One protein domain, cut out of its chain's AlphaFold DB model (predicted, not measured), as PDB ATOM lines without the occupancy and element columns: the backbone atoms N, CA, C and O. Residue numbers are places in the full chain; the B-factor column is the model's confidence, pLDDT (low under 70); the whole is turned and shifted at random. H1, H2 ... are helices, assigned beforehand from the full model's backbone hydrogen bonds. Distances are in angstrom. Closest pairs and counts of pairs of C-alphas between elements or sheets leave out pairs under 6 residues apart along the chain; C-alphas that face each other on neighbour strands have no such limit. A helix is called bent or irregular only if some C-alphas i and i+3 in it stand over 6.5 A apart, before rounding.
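AT A GLANCE: This is residues 320 to 405 of the 467 residues of an uncharacterized protein of Spongiibacter sp (UniProt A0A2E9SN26). Three helices, H1, H3 and H4, lie roughly lined up with their centres in a triangle, and H2 crosses the hairpin of H3 and H4 at about a right angle. The last helix, H5, lies off from these three, next to H2, and residues 364 to 369, in the loop between H2 and H3, stick out. The 86 printed residues hold five named helices, H1 to H5 in chain order, and no named strand, and the class is all helix. The whole is compact, with a radius of gyration of the C-alphas of 11.7 A, and rounded, with spans of 31 by 26 by 24 A.

HOW THE PARTS SIT: H1, residues 322 to 336, touches H4, residues 385 to 392, at a shallow tilt of 31 degrees, the same way; their closest C-alphas, those of Ser 326 and Ser 390, are 4.4 A apart. H1 also touches H3, residues 371 to 382, with residues 371 to 376 of H3 alone, at a shallow tilt of 20 degrees, opposite ways; the closest C-alphas, of Tyr 336 and Asp 372, are 6.0 A apart. H2, residues 348 to 362, is apart from H1. It touches H4 about perpendicular, at 85 degrees, with the closest C-alphas, of Cys 351 and Cys 392, 5.6 A apart. It touches H3, with residues 377 to 380 of H3 alone, about perpendicular at 84 degrees; the closest C-alphas, of Lys 362 and Phe 377, are 6.3 A apart. H3 and H4 form a helical hairpin at a shallow tilt of 11 degrees, opposite ways, with residues 376 to 380 of H3 alone touching H4; the closest C-alphas, of Leu 380 and Gly 388, are 5.3 A apart. H5, residues 397 to 405, only just touches H2, with 3 pairs of C-alphas within 8 A and residues 354 to 357 of H2 alone; the closest C-alphas, of Phe 354 and Phe 403, are 6.6 A apart. Residues 343 to 344 pair antiparallel with residues 395 to 396. In H1, H3 and H5 every O i to N i+4 pair is within hydrogen-bond range; in H2 9 of 11 are, and in H4 0 of 4, beside 4 of 5 O i to N i+3 pairs.

IN THESE COORDINATES: H1 begins at C-alpha 322 (223.573, 216.419, 183.275) and is 21.1 A long. H2 is 21.5 A long and irregular, with C-alphas 349 and 352 7.5 A apart. H3 is 16.4 A long. H4 is 13.8 A long and neither bent nor irregular, but only just: C-alphas 388 and 391 are 6.4 A apart. H5 is 12.3 A long and ends at C-alpha 405 (230.347, 205.821, 159.085).

THE WHOLE: The two C-alphas farthest apart, those of Pro 339 and Gly 385, are 32.7 A apart. The printed part has no cut. The link from H1 to H2 is long, with 11 residues. The mean pLDDT of the printed part is 88.6, and residues 363 to 369 are under 70.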
ATOM      1  N   SER A 320     225.702 223.154 186.190       84.62
ATOM      2  CA  SER A 320     224.402 222.475 186.269       84.62
ATOM      3  C   SER A 320     224.547 220.968 186.023       84.62
ATOM      4  O   SER A 320     225.488 220.522 185.371       84.62
ATOM      5  N   ASN A 321     223.614 220.160 186.536       89.56
ATOM      6  CA  ASN A 321     223.672 218.703 186.375       89.56
ATOM      7  C   ASN A 321     223.387 218.250 184.924       89.56
ATOM      8  O   ASN A 321     222.872 219.006 184.097       89.56
ATOM      9  N   LEU A 322     223.735 216.995 184.615       90.12
ATOM     10  CA  LEU A 322     223.573 216.419 183.275       90.12
ATOM     11  C   LEU A 322     222.107 216.379 182.821       90.12
ATOM     12  O   LEU A 322     221.842 216.594 181.641       90.12
ATOM     13  N   ASP A 323     221.162 216.134 183.728       93.06
ATOM     14  CA  ASP A 323     219.738 216.039 183.383       93.06
ATOM     15  C   ASP A 323     219.174 217.384 182.929       93.06
ATOM     16  O   ASP A 323     218.445 217.445 181.941       93.06
ATOM     17  N   HIS A 324     219.569 218.476 183.588       92.31
ATOM     18  CA  HIS A 324     219.194 219.828 183.188       92.31
ATOM     19  C   HIS A 324     219.717 220.135 181.781       92.31
ATOM     20  O   HIS A 324     218.957 220.561 180.914       92.31
ATOM     21  N   TRP A 325     220.997 219.851 181.528       94.31
ATOM     22  CA  TRP A 325     221.594 220.010 180.201       94.31
ATOM     23  C   TRP A 325     220.925 219.124 179.143       94.31
ATOM     24  O   TRP A 325     220.683 219.576 178.029       94.31
ATOM     25  N   SER A 326     220.585 217.883 179.485       95.19
ATOM     26  CA  SER A 326     219.927 216.944 178.569       95.19
ATOM     27  C   SER A 326     218.507 217.390 178.225       95.19
ATOM     28  O   SER A 326     218.108 217.312 177.068       95.19
ATOM     29  N   ASN A 327     217.750 217.901 179.201       94.44
ATOM     30  CA  ASN A 327     216.427 218.479 178.964       94.44
ATOM     31  C   ASN A 327     216.517 219.729 178.090       94.44
ATOM     32  O   ASN A 327     215.764 219.847 177.130       94.44
ATOM     33  N   TYR A 328     217.481 220.608 178.366       94.88
ATOM     34  CA  TYR A 328     217.749 221.778 177.539       94.88
ATOM     35  C   TYR A 328     218.034 221.397 176.077       94.88
ATOM     36  O   TYR A 328     217.400 221.936 175.169       94.88
ATOM     37  N   VAL A 329     218.915 220.413 175.852       95.69
ATOM     38  CA  VAL A 329     219.218 219.890 174.511       95.69
ATOM     39  C   VAL A 329     217.967 219.333 173.839       95.69
ATOM     40  O   VAL A 329     217.685 219.725 172.714       95.69
ATOM     41  N   ARG A 330     217.180 218.483 174.514       95.38
ATOM     42  CA  ARG A 330     215.932 217.936 173.946       95.38
ATOM     43  C   ARG A 330     214.972 219.037 173.513       95.38
ATOM     44  O   ARG A 330     214.475 218.996 172.397       95.38
ATOM     45  N   THR A 331     214.744 220.037 174.365       93.31
ATOM     46  CA  THR A 331     213.833 221.148 174.063       93.31
ATOM     47  C   THR A 331     214.279 221.930 172.829       93.31
ATOM     48  O   THR A 331     213.474 222.171 171.936       93.31
ATOM     49  N   VAL A 332     215.559 222.304 172.749       94.12
ATOM     50  CA  VAL A 332     216.061 223.076 171.603       94.12
ATOM     51  C   VAL A 332     216.101 222.236 170.329       94.12
ATOM     52  O   VAL A 332     215.758 222.732 169.260       94.12
ATOM     53  N   MET A 333     216.493 220.965 170.428       93.81
ATOM     54  CA  MET A 333     216.564 220.074 169.271       93.81
ATOM     55  C   MET A 333     215.183 219.754 168.719       93.81
ATOM     56  O   MET A 333     215.006 219.824 167.509       93.81
ATOM     57  N   HIS A 334     214.189 219.531 169.580       91.50
ATOM     58  CA  HIS A 334     212.806 219.347 169.145       91.50
ATOM     59  C   HIS A 334     212.302 220.526 168.297       91.50
ATOM     60  O   HIS A 334     211.662 220.315 167.276       91.50
ATOM     61  N   HIS A 335     212.678 221.762 168.639       90.62
ATOM     62  CA  HIS A 335     212.329 222.943 167.840       90.62
ATOM     63  C   HIS A 335     212.980 222.964 166.442       90.62
ATOM     64  O   HIS A 335     212.480 223.600 165.517       90.62
ATOM     65  N   TYR A 336     214.123 222.298 166.269       89.75
ATOM     66  CA  TYR A 336     214.800 222.178 164.975       89.75
ATOM     67  C   TYR A 336     214.425 220.907 164.204       89.75
ATOM     68  O   TYR A 336     214.869 220.736 163.064       89.75
ATOM     69  N   GLU A 337     213.655 220.010 164.814       89.31
ATOM     70  CA  GLU A 337     213.241 218.749 164.218       89.31
ATOM     71  C   GLU A 337     212.263 218.994 163.064       89.31
ATOM     72  O   GLU A 337     211.365 219.833 163.129       89.31
ATOM     73  N   ARG A 338     212.455 218.268 161.962       86.25
ATOM     74  CA  ARG A 338     211.580 218.326 160.785       86.25
ATOM     75  C   ARG A 338     211.344 216.919 160.247       86.25
ATOM     76  O   ARG A 338     212.205 216.062 160.453       86.25
ATOM     77  N   PRO A 339     210.250 216.666 159.504       86.62
ATOM     78  CA  PRO A 339     209.993 215.348 158.920       86.62
ATOM     79  C   PRO A 339     211.150 214.801 158.063       86.62
ATOM     80  O   PRO A 339     211.379 213.596 158.031       86.62
ATOM     81  N   ASP A 340     211.901 215.677 157.393       86.12
ATOM     82  CA  ASP A 340     213.071 215.360 156.564       86.12
ATOM     83  C   ASP A 340     214.405 215.334 157.339       86.12
ATOM     84  O   ASP A 340     215.425 214.885 156.813       86.12
ATOM     85  N   ASN A 341     214.414 215.779 158.598       86.38
ATOM     86  CA  ASN A 341     215.580 215.782 159.482       86.38
ATOM     87  C   ASN A 341     215.175 215.332 160.899       86.38
ATOM     88  O   ASN A 341     215.151 216.159 161.815       86.38
ATOM     89  N   PRO A 342     214.850 214.040 161.086       93.25
ATOM     90  CA  PRO A 342     214.447 213.513 162.383       93.25
ATOM     91  C   PRO A 342     215.617 213.529 163.363       93.25
ATOM     92  O   PRO A 342     216.778 213.312 162.978       93.25
ATOM     93  N   HIS A 343     215.324 213.760 164.639       95.62
ATOM     94  CA  HIS A 343     216.335 213.798 165.690       95.62
ATOM     95  C   HIS A 343     216.142 212.634 166.653       95.62
ATOM     96  O   HIS A 343     215.054 212.400 167.159       95.62
ATOM     97  N   ASN A 344     217.223 211.918 166.945       95.50
ATOM     98  CA  ASN A 344     217.193 210.724 167.780       95.50
ATOM     99  C   ASN A 344     218.170 210.856 168.945       95.50
ATOM    100  O   ASN A 344     219.177 211.562 168.857       95.50
ATOM    101  N   ALA A 345     217.908 210.128 170.026       96.44
ATOM    102  CA  ALA A 345     218.908 209.928 171.064       96.44
ATOM    103  C   ALA A 345     220.067 209.075 170.520       96.44
ATOM    104  O   ALA A 345     219.862 208.106 169.784       96.44
ATOM    105  N   VAL A 346     221.295 209.423 170.902       96.00
ATOM    106  CA  VAL A 346     222.474 208.601 170.615       96.00
ATOM    107  C   VAL A 346     222.488 207.426 171.600       96.00
ATOM    108  O   VAL A 346     222.302 207.664 172.797       96.00
ATOM    109  N   PRO A 347     222.739 206.180 171.153       93.94
ATOM    110  CA  PRO A 347     222.847 205.039 172.060       93.94
ATOM    111  C   PRO A 347     223.859 205.300 173.181       93.94
ATOM    112  O   PRO A 347     224.940 205.854 172.943       93.94
ATOM    113  N   ALA A 348     223.507 204.924 174.410       90.62
ATOM    114  CA  ALA A 348     224.258 205.287 175.612       90.62
ATOM    115  C   ALA A 348     225.714 204.793 175.559       90.62
ATOM    116  O   ALA A 348     226.640 205.520 175.925       90.62
ATOM    117  N   GLU A 349     225.924 203.595 175.019       92.50
ATOM    118  CA  GLU A 349     227.219 202.956 174.797       92.50
ATOM    119  C   GLU A 349     228.117 203.717 173.807       92.50
ATOM    120  O   GLU A 349     229.344 203.618 173.866       92.50
ATOM    121  N   HIS A 350     227.528 204.526 172.924       93.94
ATOM    122  CA  HIS A 350     228.239 205.303 171.911       93.94
ATOM    123  C   HIS A 350     228.352 206.790 172.252       93.94
ATOM    124  O   HIS A 350     229.087 207.513 171.580       93.94
ATOM    125  N   CYS A 351     227.690 207.254 173.314       94.25
ATOM    126  CA  CYS A 351     227.585 208.673 173.632       94.25
ATOM    127  C   CYS A 351     228.945 209.359 173.864       94.25
ATOM    128  O   CYS A 351     229.225 210.410 173.289       94.25
ATOM    129  N   SER A 352     229.836 208.743 174.648       93.62
ATOM    130  CA  SER A 352     231.175 209.301 174.907       93.62
ATOM    131  C   SER A 352     232.006 209.439 173.620       93.62
ATOM    132  O   SER A 352     232.642 210.467 173.360       93.62
ATOM    133  N   ALA A 353     231.942 208.421 172.757       93.38
ATOM    134  CA  ALA A 353     232.626 208.425 171.471       93.38
ATOM    135  C   ALA A 353     232.018 209.450 170.498       93.38
ATOM    136  O   ALA A 353     232.756 210.117 169.773       93.38
ATOM    137  N   PHE A 354     230.693 209.603 170.513       95.12
ATOM    138  CA  PHE A 354     229.971 210.590 169.719       95.12
ATOM    139  C   PHE A 354     230.337 212.021 170.118       95.12
ATOM    140  O   PHE A 354     230.704 212.808 169.251       95.12
ATOM    141  N   ALA A 355     230.332 212.348 171.415       93.81
ATOM    142  CA  ALA A 355     230.720 213.674 171.901       93.81
ATOM    143  C   ALA A 355     232.168 214.027 171.509       93.81
ATOM    144  O   ALA A 355     232.448 215.136 171.050       93.81
ATOM    145  N   THR A 356     233.081 213.054 171.606       91.81
ATOM    146  CA  THR A 356     234.482 213.215 171.182       91.81
ATOM    147  C   THR A 356     234.594 213.467 169.675       91.81
ATOM    148  O   THR A 356     235.302 214.377 169.241       91.81
ATOM    149  N   TRP A 357     233.879 212.680 168.866       92.38
ATOM    150  CA  TRP A 357     233.831 212.849 167.414       92.38
ATOM    151  C   TRP A 357     233.252 214.214 167.020       92.38
ATOM    152  O   TRP A 357     233.827 214.901 166.174       92.38
ATOM    153  N   LEU A 358     232.170 214.640 167.675       91.38
ATOM    154  CA  LEU A 358     231.501 215.910 167.414       91.38
ATOM    155  C   LEU A 358     232.421 217.101 167.714       91.38
ATOM    156  O   LEU A 358     232.518 218.027 166.909       91.38
ATOM    157  N   ASN A 359     233.167 217.042 168.822       88.94
ATOM    158  CA  ASN A 359     234.161 218.061 169.155       88.94
ATOM    159  C   ASN A 359     235.267 218.157 168.087       88.94
ATOM    160  O   ASN A 359     235.660 219.250 167.690       88.94
ATOM    161  N   GLY A 360     235.728 217.020 167.554       86.81
ATOM    162  CA  GLY A 360     236.671 216.999 166.432       86.81
ATOM    163  C   GLY A 360     236.089 217.595 165.142       86.81
ATOM    164  O   GLY A 360     236.784 218.299 164.406       86.81
ATOM    165  N   LYS A 361     234.797 217.366 164.872       84.50
ATOM    166  CA  LYS A 361     234.106 217.907 163.688       84.50
ATOM    167  C   LYS A 361     233.963 219.423 163.711       84.50
ATOM    168  O   LYS A 361     234.148 220.040 162.663       84.50
ATOM    169  N   LYS A 362     233.746 220.025 164.886       76.75
ATOM    170  CA  LYS A 362     233.684 221.487 165.068       76.75
ATOM    171  C   LYS A 362     234.865 222.224 164.419       76.75
ATOM    172  O   LYS A 362     234.688 223.298 163.860       76.75
ATOM    173  N   HIS A 363     236.064 221.642 164.464       68.44
ATOM    174  CA  HIS A 363     237.282 222.254 163.923       68.44
ATOM    175  C   HIS A 363     237.486 222.046 162.414       68.44
ATOM    176  O   HIS A 363     238.372 222.666 161.831       68.44
ATOM    177  N   SER A 364     236.705 221.167 161.778       66.19
ATOM    178  CA  SER A 364     236.889 220.762 160.372       66.19
ATOM    179  C   SER A 364     235.769 221.215 159.439       66.19
ATOM    180  O   SER A 364     235.990 221.293 158.231       66.19
ATOM    181  N   GLN A 365     234.583 221.532 159.957       63.16
ATOM    182  CA  GLN A 365     233.483 222.043 159.146       63.16
ATOM    183  C   GLN A 365     233.447 223.571 159.169       63.16
ATOM    184  O   GLN A 365     233.371 224.186 160.230       63.16
ATOM    185  N   LYS A 366     233.478 224.182 157.977       54.69
ATOM    186  CA  LYS A 366     233.106 225.589 157.808       54.69
ATOM    187  C   LYS A 366     231.584 225.707 157.911       54.69
ATOM    188  O   LYS A 366     230.845 224.890 157.369       54.69
ATOM    189  N   THR A 367     231.172 226.697 158.685       55.19
ATOM    190  CA  THR A 367     229.823 226.998 159.168       55.19
ATOM    191  C   THR A 367     228.848 227.358 158.052       55.19
ATOM    192  O   THR A 367     228.585 228.540 157.863       55.19
ATOM    193  N   ASP A 368     228.269 226.380 157.356       49.59
ATOM    194  CA  ASP A 368     227.143 226.672 156.463       49.59
ATOM    195  C   ASP A 368     225.923 225.758 156.691       49.59
ATOM    196  O   ASP A 368     225.979 224.530 156.625       49.59
ATOM    197  N   ALA A 369     224.800 226.441 156.950       58.41
ATOM    198  CA  ALA A 369     223.390 226.053 156.814       58.41
ATOM    199  C   ALA A 369     222.677 225.154 157.856       58.41
ATOM    200  O   ALA A 369     221.455 225.028 157.752       58.41
ATOM    201  N   ARG A 370     223.329 224.580 158.881       80.88
ATOM    202  CA  ARG A 370     222.647 223.684 159.855       80.88
ATOM    203  C   ARG A 370     222.643 224.204 161.299       80.88
ATOM    204  O   ARG A 370     223.606 224.028 162.042       80.88
ATOM    205  N   TYR A 371     221.541 224.848 161.698       85.44
ATOM    206  CA  TYR A 371     221.365 225.439 163.038       85.44
ATOM    207  C   TYR A 371     221.357 224.408 164.177       85.44
ATOM    208  O   TYR A 371     221.864 224.695 165.260       85.44
ATOM    209  N   ASP A 372     220.833 223.211 163.923       89.56
ATOM    210  CA  ASP A 372     220.835 222.061 164.834       89.56
ATOM    211  C   ASP A 372     222.258 221.549 165.112       89.56
ATOM    212  O   ASP A 372     222.621 221.271 166.253       89.56
ATOM    213  N   TRP A 373     223.107 221.504 164.084       89.56
ATOM    214  CA  TRP A 373     224.521 221.148 164.224       89.56
ATOM    215  C   TRP A 373     225.288 222.194 165.021       89.56
ATOM    216  O   TRP A 373     226.003 221.853 165.965       89.56
ATOM    217  N   GLN A 374     225.105 223.467 164.660       88.81
ATOM    218  CA  GLN A 374     225.745 224.574 165.360       88.81
ATOM    219  C   GLN A 374     225.370 224.580 166.840       88.81
ATOM    220  O   GLN A 374     226.242 224.720 167.692       88.81
ATOM    221  N   PHE A 375     224.094 224.349 167.153       92.38
ATOM    222  CA  PHE A 375     223.635 224.264 168.530       92.38
ATOM    223  C   PHE A 375     224.374 223.181 169.330       92.38
ATOM    224  O   PHE A 375     224.845 223.460 170.430       92.38
ATOM    225  N   LEU A 376     224.552 221.973 168.785       93.62
ATOM    226  CA  LEU A 376     225.289 220.918 169.490       93.62
ATOM    227  C   LEU A 376     226.784 221.252 169.663       93.62
ATOM    228  O   LEU A 376     227.380 220.894 170.683       93.62
ATOM    229  N   PHE A 377     227.394 221.983 168.723       91.25
ATOM    230  CA  PHE A 377     228.752 222.515 168.901       91.25
ATOM    231  C   PHE A 377     228.829 223.572 170.005       91.25
ATOM    232  O   PHE A 377     229.801 223.589 170.768       91.25
ATOM    233  N   ASP A 378     227.820 224.438 170.099       89.88
ATOM    234  CA  ASP A 378     227.725 225.458 171.140       89.88
ATOM    235  C   ASP A 378     227.559 224.802 172.522       89.88
ATOM    236  O   ASP A 378     228.208 225.219 173.484       89.88
ATOM    237  N   VAL A 379     226.775 223.721 172.621       92.12
ATOM    238  CA  VAL A 379     226.628 222.932 173.857       92.12
ATOM    239  C   VAL A 379     227.973 222.365 174.309       92.12
ATOM    240  O   VAL A 379     228.334 222.526 175.475       92.12
ATOM    241  N   LEU A 380     228.768 221.764 173.416       90.12
ATOM    242  CA  LEU A 380     230.108 221.267 173.773       90.12
ATOM    243  C   LEU A 380     231.082 222.380 174.172       90.12
ATOM    244  O   LEU A 380     231.971 222.150 174.983       90.12
ATOM    245  N   ALA A 381     230.927 223.581 173.612       87.62
ATOM    246  CA  ALA A 381     231.784 224.716 173.940       87.62
ATOM    247  C   ALA A 381     231.526 225.274 175.349       87.62
ATOM    248  O   ALA A 381     232.446 225.804 175.968       87.62
ATOM    249  N   ASN A 382     230.280 225.184 175.824       87.31
ATOM    250  CA  ASN A 382     229.821 225.841 177.052       87.31
ATOM    251  C   ASN A 382     229.533 224.866 178.210       87.31
ATOM    252  O   ASN A 382     229.292 225.294 179.339       87.31
ATOM    253  N   SER A 383     229.565 223.559 177.950       85.06
ATOM    254  CA  SER A 383     229.456 222.503 178.962       85.06
ATOM    255  C   SER A 383     230.838 222.043 179.444       85.06
ATOM    256  O   SER A 383     231.867 222.385 178.865       85.06
ATOM    257  N   SER A 384     230.890 221.285 180.544       79.94
ATOM    258  CA  SER A 384     232.150 220.830 181.141       79.94
ATOM    259  C   SER A 384     232.099 219.367 181.586       79.94
ATOM    260  O   SER A 384     231.116 218.884 182.154       79.94
ATOM    261  N   GLY A 385     233.180 218.629 181.320       83.69
ATOM    262  CA  GLY A 385     233.314 217.226 181.712       83.69
ATOM    263  C   GLY A 385     232.116 216.374 181.280       83.69
ATOM    264  O   GLY A 385     231.823 216.241 180.093       83.69
ATOM    265  N   ARG A 386     231.404 215.797 182.258       85.44
ATOM    266  CA  ARG A 386     230.278 214.883 182.014       85.44
ATOM    267  C   ARG A 386     229.051 215.577 181.411       85.44
ATOM    268  O   ARG A 386     228.269 214.899 180.753       85.44
ATOM    269  N   THR A 387     228.862 216.888 181.596       88.38
ATOM    270  CA  THR A 387     227.670 217.590 181.077       88.38
ATOM    271  C   THR A 387     227.684 217.740 179.560       88.38
ATOM    272  O   THR A 387     226.614 217.812 178.963       88.38
ATOM    273  N   GLY A 388     228.859 217.666 178.924       88.88
ATOM    274  CA  GLY A 388     228.983 217.634 177.463       88.88
ATOM    275  C   GLY A 388     228.386 216.386 176.811       88.88
ATOM    276  O   GLY A 388     228.120 216.395 175.615       88.88
ATOM    277  N   LEU A 389     228.092 215.336 177.585       93.44
ATOM    278  CA  LEU A 389     227.358 214.161 177.105       93.44
ATOM    279  C   LEU A 389     225.866 214.447 176.858       93.44
ATOM    280  O   LEU A 389     225.175 213.615 176.278       93.44
ATOM    281  N   SER A 390     225.358 215.619 177.253       95.38
ATOM    282  CA  SER A 390     223.975 216.031 176.981       95.38
ATOM    283  C   SER A 390     223.649 216.113 175.490       95.38
ATOM    284  O   SER A 390     222.497 215.919 175.119       95.38
ATOM    285  N   VAL A 391     224.652 216.304 174.622       95.31
ATOM    286  CA  VAL A 391     224.481 216.267 173.156       95.31
ATOM    287  C   VAL A 391     223.944 214.929 172.646       95.31
ATOM    288  O   VAL A 391     223.392 214.859 171.555       95.31
ATOM    289  N   CYS A 392     224.086 213.862 173.432       96.12
ATOM    290  CA  CYS A 392     223.544 212.547 173.116       96.12
ATOM    291  C   CYS A 392     222.043 212.437 173.390       96.12
ATOM    292  O   CYS A 392     221.414 211.491 172.920       96.12
ATOM    293  N   ALA A 393     221.474 213.366 174.166       96.44
ATOM    294  CA  ALA A 393     220.061 213.337 174.517       96.44
ATOM    295  C   ALA A 393     219.178 213.454 173.271       96.44
ATOM    296  O   ALA A 393     218.140 212.798 173.216       96.44
ATOM    297  N   GLN A 394     219.607 214.253 172.287       96.44
ATOM    298  CA  GLN A 394     218.949 214.378 170.993       96.44
ATOM    299  C   GLN A 394     219.921 214.954 169.952       96.44
ATOM    300  O   GLN A 394     220.491 216.023 170.160       96.44
ATOM    301  N   ALA A 395     220.116 214.248 168.839       95.31
ATOM    302  CA  ALA A 395     220.983 214.656 167.738       95.31
ATOM    303  C   ALA A 395     220.354 214.317 166.374       95.31
ATOM    304  O   ALA A 395     219.567 213.370 166.283       95.31
ATOM    305  N   PRO A 396     220.703 215.025 165.284       94.75
ATOM    306  CA  PRO A 396     220.138 214.737 163.970       94.75
ATOM    307  C   PRO A 396     220.508 213.327 163.507       94.75
ATOM    308  O   PRO A 396     221.677 212.942 163.568       94.75
ATOM    309  N   ALA A 397     219.550 212.565 162.976       93.62
ATOM    310  CA  ALA A 397     219.789 211.192 162.521       93.62
ATOM    311  C   ALA A 397     220.930 211.112 161.491       93.62
ATOM    312  O   ALA A 397     221.769 210.213 161.544       93.62
ATOM    313  N   SER A 398     221.015 212.109 160.603       91.00
ATOM    314  CA  SER A 398     222.107 212.244 159.630       91.00
ATOM    315  C   SER A 398     223.487 212.402 160.287       91.00
ATOM    316  O   SER A 398     224.470 211.854 159.792       91.00
ATOM    317  N   MET A 399     223.568 213.102 161.423       91.75
ATOM    318  CA  MET A 399     224.799 213.258 162.200       91.75
ATOM    319  C   MET A 399     225.207 211.938 162.859       91.75
ATOM    320  O   MET A 399     226.371 211.552 162.792       91.75
ATOM    321  N   ILE A 400     224.244 211.223 163.443       94.50
ATOM    322  CA  ILE A 400     224.471 209.910 164.063       94.50
ATOM    323  C   ILE A 400     224.958 208.899 163.016       94.50
ATOM    324  O   ILE A 400     225.939 208.190 163.240       94.50
ATOM    325  N   TYR A 401     224.329 208.872 161.838       92.62
ATOM    326  CA  TYR A 401     224.766 208.031 160.723       92.62
ATOM    327  C   TYR A 401     226.202 208.355 160.293       92.62
ATOM    328  O   TYR A 401     227.023 207.452 160.114       92.62
ATOM    329  N   GLN A 402     226.531 209.644 160.173       91.81
ATOM    330  CA  GLN A 402     227.878 210.066 159.811       91.81
ATOM    331  C   GLN A 402     228.914 209.654 160.864       91.81
ATOM    332  O   GLN A 402     229.984 209.174 160.499       91.81
ATOM    333  N   PHE A 403     228.590 209.774 162.153       94.44
ATOM    334  CA  PHE A 403     229.443 209.293 163.238       94.44
ATOM    335  C   PHE A 403     229.774 207.801 163.086       94.44
ATOM    336  O   PHE A 403     230.947 207.423 163.125       94.44
ATOM    337  N   PHE A 404     228.769 206.949 162.860       94.44
ATOM    338  CA  PHE A 404     228.997 205.513 162.678       94.44
ATOM    339  C   PHE A 404     229.790 205.191 161.404       94.44
ATOM    340  O   PHE A 404     230.626 204.282 161.412       94.44
ATOM    341  N   SER A 405     229.567 205.940 160.321       92.50
ATOM    342  CA  SER A 405     230.347 205.821 159.085       92.50
ATOM    343  C   SER A 405     231.828 206.157 159.315       92.50
ATOM    344  O   SER A 405     232.711 205.360 158.988       92.50
TER     345      SER A 405